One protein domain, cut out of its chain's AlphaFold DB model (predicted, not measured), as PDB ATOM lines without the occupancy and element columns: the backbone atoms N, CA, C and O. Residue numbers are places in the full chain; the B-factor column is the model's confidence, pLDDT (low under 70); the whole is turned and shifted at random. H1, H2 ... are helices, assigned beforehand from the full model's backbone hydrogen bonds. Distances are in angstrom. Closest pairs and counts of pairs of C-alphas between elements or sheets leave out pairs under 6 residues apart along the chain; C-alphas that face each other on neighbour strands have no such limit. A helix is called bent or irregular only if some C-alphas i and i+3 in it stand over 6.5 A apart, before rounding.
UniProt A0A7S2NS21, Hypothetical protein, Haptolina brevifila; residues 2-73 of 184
ATOM      1  N   ARG A   2      36.225  45.913 -53.246       46.44
ATOM      2  CA  ARG A   2      35.966  44.460 -53.157       46.44
ATOM      3  C   ARG A   2      34.468  44.237 -53.317       46.44
ATOM      4  O   ARG A   2      33.740  44.110 -52.347       46.44
ATOM      5  N   VAL A   3      34.008  44.324 -54.559       48.22
ATOM      6  CA  VAL A   3      32.678  43.837 -54.932       48.22
ATOM      7  C   VAL A   3      32.878  42.342 -55.129       48.22
ATOM      8  O   VAL A   3      33.750  41.970 -55.912       48.22
ATOM      9  N   GLY A   4      32.183  41.502 -54.358       52.09
ATOM     10  CA  GLY A   4      32.309  40.049 -54.466       52.09
ATOM     11  C   GLY A   4      32.128  39.629 -55.921       52.09
ATOM     12  O   GLY A   4      31.047  39.788 -56.477       52.09
ATOM     13  N   ALA A   5      33.193  39.130 -56.551       55.09
ATOM     14  CA  ALA A   5      33.163  38.701 -57.950       55.09
ATOM     15  C   ALA A   5      32.237  37.490 -58.169       55.09
ATOM     16  O   ALA A   5      31.927  37.144 -59.302       55.09
ATOM     17  N   ASN A   6      31.772  36.876 -57.077       57.38
ATOM     18  CA  ASN A   6      30.880  35.733 -57.058       57.38
ATOM     19  C   ASN A   6      29.721  36.027 -56.090       57.38
ATOM     20  O   ASN A   6      29.934  36.154 -54.884       57.38
ATOM     21  N   LEU A   7      28.500  36.160 -56.616       61.94
ATOM     22  CA  LEU A   7      27.284  36.304 -55.815       61.94
ATOM     23  C   LEU A   7      26.819  34.914 -55.358       61.94
ATOM     24  O   LEU A   7      26.634  34.022 -56.185       61.94
ATOM     25  N   LEU A   8      26.601  34.728 -54.056       67.62
ATOM     26  CA  LEU A   8      25.977  33.510 -53.544       67.62
ATOM     27  C   LEU A   8      24.467  33.582 -53.780       67.62
ATOM     28  O   LEU A   8      23.768  34.367 -53.144       67.62
ATOM     29  N   VAL A   9      23.970  32.769 -54.714       71.19
ATOM     30  CA  VAL A   9      22.543  32.686 -55.044       71.19
ATOM     31  C   VAL A   9      21.944  31.461 -54.345       71.19
ATOM     32  O   VAL A   9      22.167  30.343 -54.810       71.19
ATOM     33  N   PRO A  10      21.155  31.622 -53.263       65.38
ATOM     34  CA  PRO A  10      20.597  30.487 -52.516       65.38
ATOM     35  C   PRO A  10      19.537  29.698 -53.302       65.38
ATOM     36  O   PRO A  10      19.167  28.597 -52.915       65.38
ATOM     37  N   VAL A  11      19.029  30.261 -54.402       64.62
ATOM     38  CA  VAL A  11      17.866  29.741 -55.140       64.62
ATOM     39  C   VAL A  11      18.264  28.960 -56.397       64.62
ATOM     40  O   VAL A  11      17.489  28.151 -56.897       64.62
ATOM     41  N   ALA A  12      19.482  29.166 -56.903       68.12
ATOM     42  CA  ALA A  12      19.988  28.520 -58.112       68.12
ATOM     43  C   ALA A  12      20.682  27.190 -57.775       68.12
ATOM     44  O   ALA A  12      21.856  26.982 -58.077       68.12
ATOM     45  N   VAL A  13      19.967  26.288 -57.102       68.00
ATOM     46  CA  VAL A  13      20.461  24.937 -56.815       68.00
ATOM     47  C   VAL A  13      20.266  24.040 -58.034       68.00
ATOM     48  O   VAL A  13      19.146  23.838 -58.497       68.00
ATOM     49  N   SER A  14      21.364  23.480 -58.547       71.75
ATOM     50  CA  SER A  14      21.315  22.423 -59.561       71.75
ATOM     51  C   SER A  14      20.777  21.149 -58.909       71.75
ATOM     52  O   SER A  14      21.463  20.513 -58.110       71.75
ATOM     53  N   ALA A  15      19.516  20.822 -59.183       71.44
ATOM     54  CA  ALA A  15      18.805  19.725 -58.542       71.44
ATOM     55  C   ALA A  15      17.858  19.035 -59.535       71.44
ATOM     56  O   ALA A  15      17.381  19.649 -60.490       71.44
ATOM     57  N   SER A  16      17.574  17.746 -59.317       77.44
ATOM     58  CA  SER A  16      16.583  17.020 -60.119       77.44
ATOM     59  C   SER A  16      15.169  17.573 -59.887       77.44
ATOM     60  O   SER A  16      14.897  18.191 -58.858       77.44
ATOM     61  N   ALA A  17      14.231  17.303 -60.802       74.50
ATOM     62  CA  ALA A  17      12.835  17.733 -60.649       74.50
ATOM     63  C   ALA A  17      12.194  17.247 -59.327       74.50
ATOM     64  O   ALA A  17      11.415  17.973 -58.716       74.50
ATOM     65  N   VAL A  18      12.573  16.053 -58.851       70.62
ATOM     66  CA  VAL A  18      12.124  15.481 -57.566       70.62
ATOM     67  C   VAL A  18      12.755  16.204 -56.370       70.62
ATOM     68  O   VAL A  18      12.110  16.429 -55.346       70.62
ATOM     69  N   ALA A  19      14.017  16.613 -56.487       66.62
ATOM     70  CA  ALA A  19      14.660  17.418 -55.455       66.62
ATOM     71  C   ALA A  19      14.066  18.838 -55.405       66.62
ATOM     72  O   ALA A  19      13.868  19.376 -54.320       66.62
ATOM     73  N   PHE A  20      13.692  19.407 -56.556       71.56
ATOM     74  CA  PHE A  20      13.026  20.710 -56.626       71.56
ATOM     75  C   PHE A  20      11.584  20.681 -56.092       71.56
ATOM     76  O   PHE A  20      11.125  21.655 -55.501       71.56
ATOM     77  N   SER A  21      10.847  19.576 -56.253       67.62
ATOM     78  CA  SER A  21       9.539  19.435 -55.594       67.62
ATOM     79  C   SER A  21       9.676  19.309 -54.073       67.62
ATOM     80  O   SER A  21       8.837  19.833 -53.343       67.62
ATOM     81  N   SER A  22      10.761  18.694 -53.596       66.25
ATOM     82  CA  SER A  22      11.049  18.529 -52.165       66.25
ATOM     83  C   SER A  22      11.578  19.805 -51.494       66.25
ATOM     84  O   SER A  22      11.391  19.985 -50.294       66.25
ATOM     85  N   SER A  23      12.200  20.724 -52.242       65.81
ATOM     86  CA  SER A  23      12.706  21.999 -51.707       65.81
ATOM     87  C   SER A  23      11.622  23.062 -51.489       65.81
ATOM     88  O   SER A  23      11.905  24.103 -50.900       65.81
ATOM     89  N   ARG A  24      10.372  22.813 -51.917       68.06
ATOM     90  CA  ARG A  24       9.223  23.721 -51.705       68.06
ATOM     91  C   ARG A  24       8.713  23.767 -50.264       68.06
ATOM     92  O   ARG A  24       7.725  24.444 -49.992       68.06
ATOM     93  N   ILE A  25       9.353  23.052 -49.345       76.69
ATOM     94  CA  ILE A  25       9.015  23.123 -47.929       76.69
ATOM     95  C   ILE A  25       9.714  24.356 -47.340       76.69
ATOM     96  O   ILE A  25      10.927  24.510 -47.470       76.69
ATOM     97  N   GLU A  26       8.943  25.244 -46.705       75.75
ATOM     98  CA  GLU A  26       9.404  26.535 -46.163       75.75
ATOM     99  C   GLU A  26      10.670  26.402 -45.303       75.75
ATOM    100  O   GLU A  26      11.638  27.146 -45.477       75.75
ATOM    101  N   ASN A  27      10.712  25.382 -44.441       77.62
ATOM    102  CA  ASN A  27      11.853  25.100 -43.569       77.62
ATOM    103  C   ASN A  27      13.164  24.841 -44.339       77.62
ATOM    104  O   ASN A  27      14.256  25.131 -43.841       77.62
ATOM    105  N   TRP A  28      13.071  24.327 -45.563       79.25
ATOM    106  CA  TRP A  28      14.209  24.022 -46.411       79.25
ATOM    107  C   TRP A  28      14.778  25.302 -47.018       79.25
ATOM    108  O   TRP A  28      15.986  25.533 -46.961       79.25
ATOM    109  N   TYR A  29      13.904  26.186 -47.500       81.50
ATOM    110  CA  TYR A  29      14.295  27.481 -48.056       81.50
ATOM    111  C   TYR A  29      14.950  28.381 -47.002       81.50
ATOM    112  O   TYR A  29      15.992  28.984 -47.259       81.50
ATOM    113  N   MET A  30      14.396  28.397 -45.785       84.12
ATOM    114  CA  MET A  30      15.011  29.073 -44.639       84.12
ATOM    115  C   MET A  30      16.401  28.502 -44.333       84.12
ATOM    116  O   MET A  30      17.335  29.254 -44.060       84.12
ATOM    117  N   SER A  31      16.567  27.180 -44.426       84.69
ATOM    118  CA  SER A  31      17.850  26.529 -44.149       84.69
ATOM    119  C   SER A  31      18.930  26.878 -45.169       84.69
ATOM    120  O   SER A  31      20.049  27.231 -44.789       84.69
ATOM    121  N   VAL A  32      18.589  26.862 -46.457       85.88
ATOM    122  CA  VAL A  32      19.514  27.258 -47.528       85.88
ATOM    123  C   VAL A  32      19.830  28.755 -47.472       85.88
ATOM    124  O   VAL A  32      20.983  29.138 -47.660       85.88
ATOM    125  N   GLY A  33      18.843  29.597 -47.149       87.69
ATOM    126  CA  GLY A  33      19.047  31.032 -46.943       87.69
ATOM    127  C   GLY A  33      20.046  31.325 -45.821       87.69
ATOM    128  O   GLY A  33      21.007  32.066 -46.035       87.69
ATOM    129  N   SER A  34      19.884  30.685 -44.659       88.00
ATOM    130  CA  SER A  34      20.823  30.818 -43.536       88.00
ATOM    131  C   SER A  34      22.232  30.342 -43.895       88.00
ATOM    132  O   SER A  34      23.213  31.005 -43.555       88.00
ATOM    133  N   ALA A  35      22.349  29.229 -44.626       88.38
ATOM    134  CA  ALA A  35      23.638  28.714 -45.086       88.38
ATOM    135  C   ALA A  35      24.338  29.686 -46.050       88.38
ATOM    136  O   ALA A  35      25.530  29.962 -45.896       88.38
ATOM    137  N   ALA A  36      23.598  30.247 -47.012       88.56
ATOM    138  CA  ALA A  36      24.123  31.230 -47.954       88.56
ATOM    139  C   ALA A  36      24.539  32.535 -47.258       88.56
ATOM    140  O   ALA A  36      25.584  33.088 -47.591       88.56
ATOM    141  N   GLY A  37      23.776  32.991 -46.258       87.50
ATOM    142  CA  GLY A  37      24.138  34.144 -45.432       87.50
ATOM    143  C   GLY A  37      25.451  33.929 -44.676       87.50
ATOM    144  O   GLY A  37      26.364  34.744 -44.786       87.50
ATOM    145  N   ALA A  38      25.592  32.790 -43.991       89.06
ATOM    146  CA  ALA A  38      26.815  32.438 -43.265       89.06
ATOM    147  C   ALA A  38      28.048  32.326 -44.184       89.06
ATOM    148  O   ALA A  38      29.154  32.701 -43.795       89.06
ATOM    149  N   ALA A  39      27.866  31.835 -45.412       87.31
ATOM    150  CA  ALA A  39      28.918  31.804 -46.425       87.31
ATOM    151  C   ALA A  39      29.254  33.210 -46.963       87.31
ATOM    152  O   ALA A  39      30.428  33.531 -47.156       87.31
ATOM    153  N   ALA A  40      28.253  34.075 -47.156       87.31
ATOM    154  CA  ALA A  40      28.448  35.444 -47.634       87.31
ATOM    155  C   ALA A  40      29.241  36.299 -46.637       87.31
ATOM    156  O   ALA A  40      30.100  37.076 -47.054       87.31
ATOM    157  N   THR A  41      29.021  36.111 -45.334       87.94
ATOM    158  CA  THR A  41      29.807  36.775 -44.283       87.94
ATOM    159  C   THR A  41      31.305  36.496 -44.438       87.94
ATOM    160  O   THR A  41      32.104  37.424 -44.380       87.94
ATOM    161  N   GLN A  42      31.701  35.259 -44.759       86.62
ATOM    162  CA  GLN A  42      33.119  34.919 -44.948       86.62
ATOM    163  C   GLN A  42      33.760  35.637 -46.145       86.62
ATOM    164  O   GLN A  42      34.941  35.985 -46.088       86.62
ATOM    165  N   LEU A  43      32.988  35.882 -47.208       84.06
ATOM    166  CA  LEU A  43      33.440  36.642 -48.377       84.06
ATOM    167  C   LEU A  43      33.589  38.136 -48.060       84.06
ATOM    168  O   LEU A  43      34.550  38.771 -48.494       84.06
ATOM    169  N   VAL A  44      32.644  38.700 -47.302       84.44
ATOM    170  CA  VAL A  44      32.653  40.122 -46.920       84.44
ATOM    171  C   VAL A  44      33.783  40.422 -45.936       84.44
ATOM    172  O   VAL A  44      34.521  41.387 -46.136       84.44
ATOM    173  N   ASP A  45      33.979  39.559 -44.943       84.69
ATOM    174  CA  ASP A  45      35.022  39.709 -43.923       84.69
ATOM    175  C   ASP A  45      36.430  39.388 -44.462       84.69
ATOM    176  O   ASP A  45      37.429  39.526 -43.757       84.69
ATOM    177  N   GLY A  46      36.533  38.950 -45.722       81.44
ATOM    178  CA  GLY A  46      37.796  38.604 -46.370       81.44
ATOM    179  C   GLY A  46      38.423  37.302 -45.866       81.44
ATOM    180  O   GLY A  46      39.592  37.056 -46.154       81.44
ATOM    181  N   SER A  47      37.660  36.479 -45.139       83.12
ATOM    182  CA  SER A  47      38.074  35.135 -44.709       83.12
ATOM    183  C   SER A  47      38.127  34.135 -45.870       83.12
ATOM    184  O   SER A  47      38.842  33.143 -45.774       83.12
ATOM    185  N   ALA A  48      37.393  34.398 -46.953       82.81
ATOM    186  CA  ALA A  48      37.462  33.676 -48.220       82.81
ATOM    187  C   ALA A  48      37.501  34.692 -49.372       82.81
ATOM    188  O   ALA A  48      36.762  35.682 -49.347       82.81
ATOM    189  N   ALA A  49      38.353  34.483 -50.379       78.50
ATOM    190  CA  ALA A  49      38.424  35.362 -51.550       78.50
ATOM    191  C   ALA A  49      37.459  34.915 -52.658       78.50
ATOM    192  O   ALA A  49      36.970  35.741 -53.436       78.50
ATOM    193  N   THR A  50      37.163  33.617 -52.720       82.62
ATOM    194  CA  THR A  50      36.281  33.006 -53.720       82.62
ATOM    195  C   THR A  50      35.228  32.108 -53.071       82.62
ATOM    196  O   THR A  50      35.344  31.717 -51.911       82.62
ATOM    197  N   VAL A  51      34.164  31.766 -53.807       78.12
ATOM    198  CA  VAL A  51      33.095  30.889 -53.285       78.12
ATOM    199  C   VAL A  51      33.584  29.468 -53.018       78.12
ATOM    200  O   VAL A  51      33.033  28.780 -52.167       78.12
ATOM    201  N   GLN A  52      34.630  29.038 -53.724       83.50
ATOM    202  CA  GLN A  52      35.262  27.734 -53.550       83.50
ATOM    203  C   GLN A  52      36.098  27.654 -52.263       83.50
ATOM    204  O   GLN A  52      36.358  26.559 -51.777       83.50
ATOM    205  N   GLU A  53      36.500  28.800 -51.708       84.62
ATOM    206  CA  GLU A  53      37.307  28.903 -50.483       84.62
ATOM    207  C   GLU A  53      36.466  29.034 -49.210       84.62
ATOM    208  O   GLU A  53      37.018  29.117 -48.114       84.62
ATOM    209  N   VAL A  54      35.136  29.075 -49.332       87.75
ATOM    210  CA  VAL A  54      34.247  29.170 -48.171       87.75
ATOM    211  C   VAL A  54      34.473  27.972 -47.252       87.75
ATOM    212  O   VAL A  54      34.342  26.813 -47.649       87.75
ATOM    213  N   ASP A  55      34.751  28.263 -45.984       89.38
ATOM    214  CA  ASP A  55      34.943  27.252 -44.959       89.38
ATOM    215  C   ASP A  55      33.586  26.657 -44.561       89.38
ATOM    216  O   ASP A  55      32.801  27.234 -43.794       89.38
ATOM    217  N   VAL A  56      33.319  25.466 -45.095       90.06
ATOM    218  CA  VAL A  56      32.093  24.702 -44.847       90.06
ATOM    219  C   VAL A  56      31.976  24.273 -43.381       90.06
ATOM    220  O   VAL A  56      30.856  24.127 -42.884       90.06
ATOM    221  N   ALA A  57      33.085  24.088 -42.660       90.06
ATOM    222  CA  ALA A  57      33.046  23.716 -41.247       90.06
ATOM    223  C   ALA A  57      32.537  24.883 -40.390       90.06
ATOM    224  O   ALA A  57      31.683  24.675 -39.524       90.06
ATOM    225  N   LYS A  58      32.969  26.116 -40.687       88.75
ATOM    226  CA  LYS A  58      32.441  27.329 -40.037       88.75
ATOM    227  C   LYS A  58      30.967  27.557 -40.345       88.75
ATOM    228  O   LYS A  58      30.192  27.800 -39.422       88.75
ATOM    229  N   VAL A  59      30.562  27.418 -41.612       89.69
ATOM    230  CA  VAL A  59      29.138  27.497 -41.986       89.69
ATOM    231  C   VAL A  59      28.340  26.461 -41.195       89.69
ATOM    232  O   VAL A  59      27.369  26.805 -40.530       89.69
ATOM    233  N   ARG A  60      28.789  25.203 -41.178       89.31
ATOM    234  CA  ARG A  60      28.133  24.120 -40.436       89.31
ATOM    235  C   ARG A  60      28.011  24.414 -38.942       89.31
ATOM    236  O   ARG A  60      26.956  24.140 -38.380       89.31
ATOM    237  N   ALA A  61      29.048  24.962 -38.312       89.69
ATOM    238  CA  ALA A  61      29.014  25.320 -36.895       89.69
ATOM    239  C   ALA A  61      27.925  26.364 -36.598       89.69
ATOM    240  O   ALA A  61      27.165  26.196 -35.643       89.69
ATOM    241  N   ILE A  62      27.793  27.384 -37.453       89.56
ATOM    242  CA  ILE A  62      26.736  28.400 -37.343       89.56
ATOM    243  C   ILE A  62      25.354  27.751 -37.482       89.56
ATOM    244  O   ILE A  62      24.487  27.963 -36.638       89.56
ATOM    245  N   LEU A  63      25.150  26.917 -38.506       89.44
ATOM    246  CA  LEU A  63      23.857  26.272 -38.755       89.44
ATOM    247  C   LEU A  63      23.451  25.327 -37.610       89.44
ATOM    248  O   LEU A  63      22.299  25.345 -37.180       89.44
ATOM    249  N   VAL A  64      24.393  24.552 -37.064       88.94
ATOM    250  CA  VAL A  64      24.148  23.701 -35.887       88.94
ATOM    251  C   VAL A  64      23.816  24.547 -34.655       88.94
ATOM    252  O   VAL A  64      22.904  24.190 -33.912       88.94
ATOM    253  N   GLY A  65      24.492  25.685 -34.459       87.81
ATOM    254  CA  GLY A  65      24.165  26.640 -33.394       87.81
ATOM    255  C   GLY A  65      22.750  27.221 -33.511       87.81
ATOM    256  O   GLY A  65      22.101  27.465 -32.499       87.81
ATOM    257  N   LEU A  66      22.238  27.360 -34.736       86.44
ATOM    258  CA  LEU A  66      20.855  27.756 -35.029       86.44
ATOM    259  C   LEU A  66      19.854  26.584 -34.952       86.44
ATOM    260  O   LEU A  66      18.694  26.736 -35.333       86.44
ATOM    261  N   GLY A  67      20.283  25.405 -34.492       84.31
ATOM    262  CA  GLY A  67      19.438  24.216 -34.363       84.31
ATOM    263  C   GLY A  67      19.153  23.488 -35.682       84.31
ATOM    264  O   GLY A  67      18.302  22.596 -35.718       84.31
ATOM    265  N   GLN A  68      19.844  23.826 -36.774       84.25
ATOM    266  CA  GLN A  68      19.643  23.161 -38.061       84.25
ATOM    267  C   GLN A  68      20.333  21.796 -38.110       84.25
ATOM    268  O   GLN A  68      21.498  21.623 -37.739       84.25
ATOM    269  N   ARG A  69      19.613  20.802 -38.638       77.62
ATOM    270  CA  ARG A  69      20.110  19.431 -38.805       77.62
ATOM    271  C   ARG A  69      20.876  19.312 -40.122       77.62
ATOM    272  O   ARG A  69      20.309  18.962 -41.147       77.62
ATOM    273  N   VAL A  70      22.173  19.614 -40.082       79.12
ATOM    274  CA  VAL A  70      23.067  19.541 -41.259       79.12
ATOM    275  C   VAL A  70      23.502  18.102 -41.574       79.12
ATOM    276  O   VAL A  70      23.849  17.778 -42.706       79.12
ATOM    277  N   ASN A  71      23.478  17.225 -40.570       78.50
ATOM    278  CA  ASN A  71      23.763  15.805 -40.732       78.50
ATOM    279  C   ASN A  71      22.456  15.020 -40.813       78.50
ATOM    280  O   ASN A  71      21.536  15.250 -40.021       78.50
ATOM    281  N   GLY A  72      22.414  14.048 -41.726       67.88
ATOM    282  CA  GLY A  72      21.411  12.994 -41.662       67.88
ATOM    283  C   GLY A  72      21.508  12.229 -40.334       67.88
ATOM    284  O   GLY A  72      22.535  12.307 -39.648       67.88
ATOM    285  N   PRO A  73      20.452  11.494 -39.945       65.31
ATOM    286  CA  PRO A  73      20.580  10.515 -38.872       65.31
ATOM    287  C   PRO A  73      21.789   9.601 -39.153       65.31
ATOM    288  O   PRO A  73      22.104   9.373 -40.327       65.31
TER     289      PRO A  73
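This is residues 2 to 73 of the 184 residues of the protein "Hypothetical protein" of Haptolina brevifila (UniProt A0A7S2NS21). One long helix, H2, runs through the middle of the model; the shorter helix H3 packs slantwise on one side of it, and a long stretch with no named element, residues 2 to 16, runs beside it on another side. That stretch leads to the small helix H1 near the beginning of H2, where residues 16 to 22 stick out, and the chain then turns back into H2. The printed part has 72 residues with three named helices, in the order H1, H2, H3, and no named strand. Its class is all helix, though under half of the residues, 35 of the 72, are in named elements. The whole is only just compact, close to loose, with a radius of gyration of the C-alphas of 13.1 A and spans of 37 by 26 by 17 A.

The longest helix, H2, takes residues 26 to 44 and measures 26.9 A from C-alpha 26 at (9.404, 26.535, -46.163) to C-alpha 44 at (32.653, 40.122, -46.920). H3, residues 56 to 65, is 14.1 A long and ends with C-alpha 65 at (24.165, 26.640, -33.394). H1, residues 17 to 22, is 8.7 A long and begins with C-alpha 17 at (12.835, 17.733, -60.649). No helix is bent or irregular.

H2 and H3 touch, with 8 pairs of C-alphas within 8 A. The closest C-alphas of the two are those of Ala 38 and Val 59, 5.6 A apart. H2 touches H3 with residues 34 to 39 alone. Their lines stand at a steep tilt of 51 degrees, and they run opposite ways, 10.4 A from centre to centre. H1 touches no helix: it is apart from H2, which follows it in the chain, and apart from H3. In the backbones of H1 and H3 every O i to N i+4 pair is within hydrogen-bond range; in H2 14 of 15 are.

The two C-alphas farthest apart are those of Arg 2 and Pro 73, the first and last printed residues, at 39.9 A. The printed part has no cut. The link from H1 to H2 is tight, with 3 residues, and the link from H2 to H3 is long, with 11 residues. Residues 16 to 22, of which 17 to 22 belong to H1, stand free. The mean pLDDT of the printed part is 78.1. It is under 70 at 18 residues: 2 to 8, 10 to 13, 19, 21 to 24, and 72 to 73. The mean pLDDT is 85 in H2, 89 in H3 and 70 in H1.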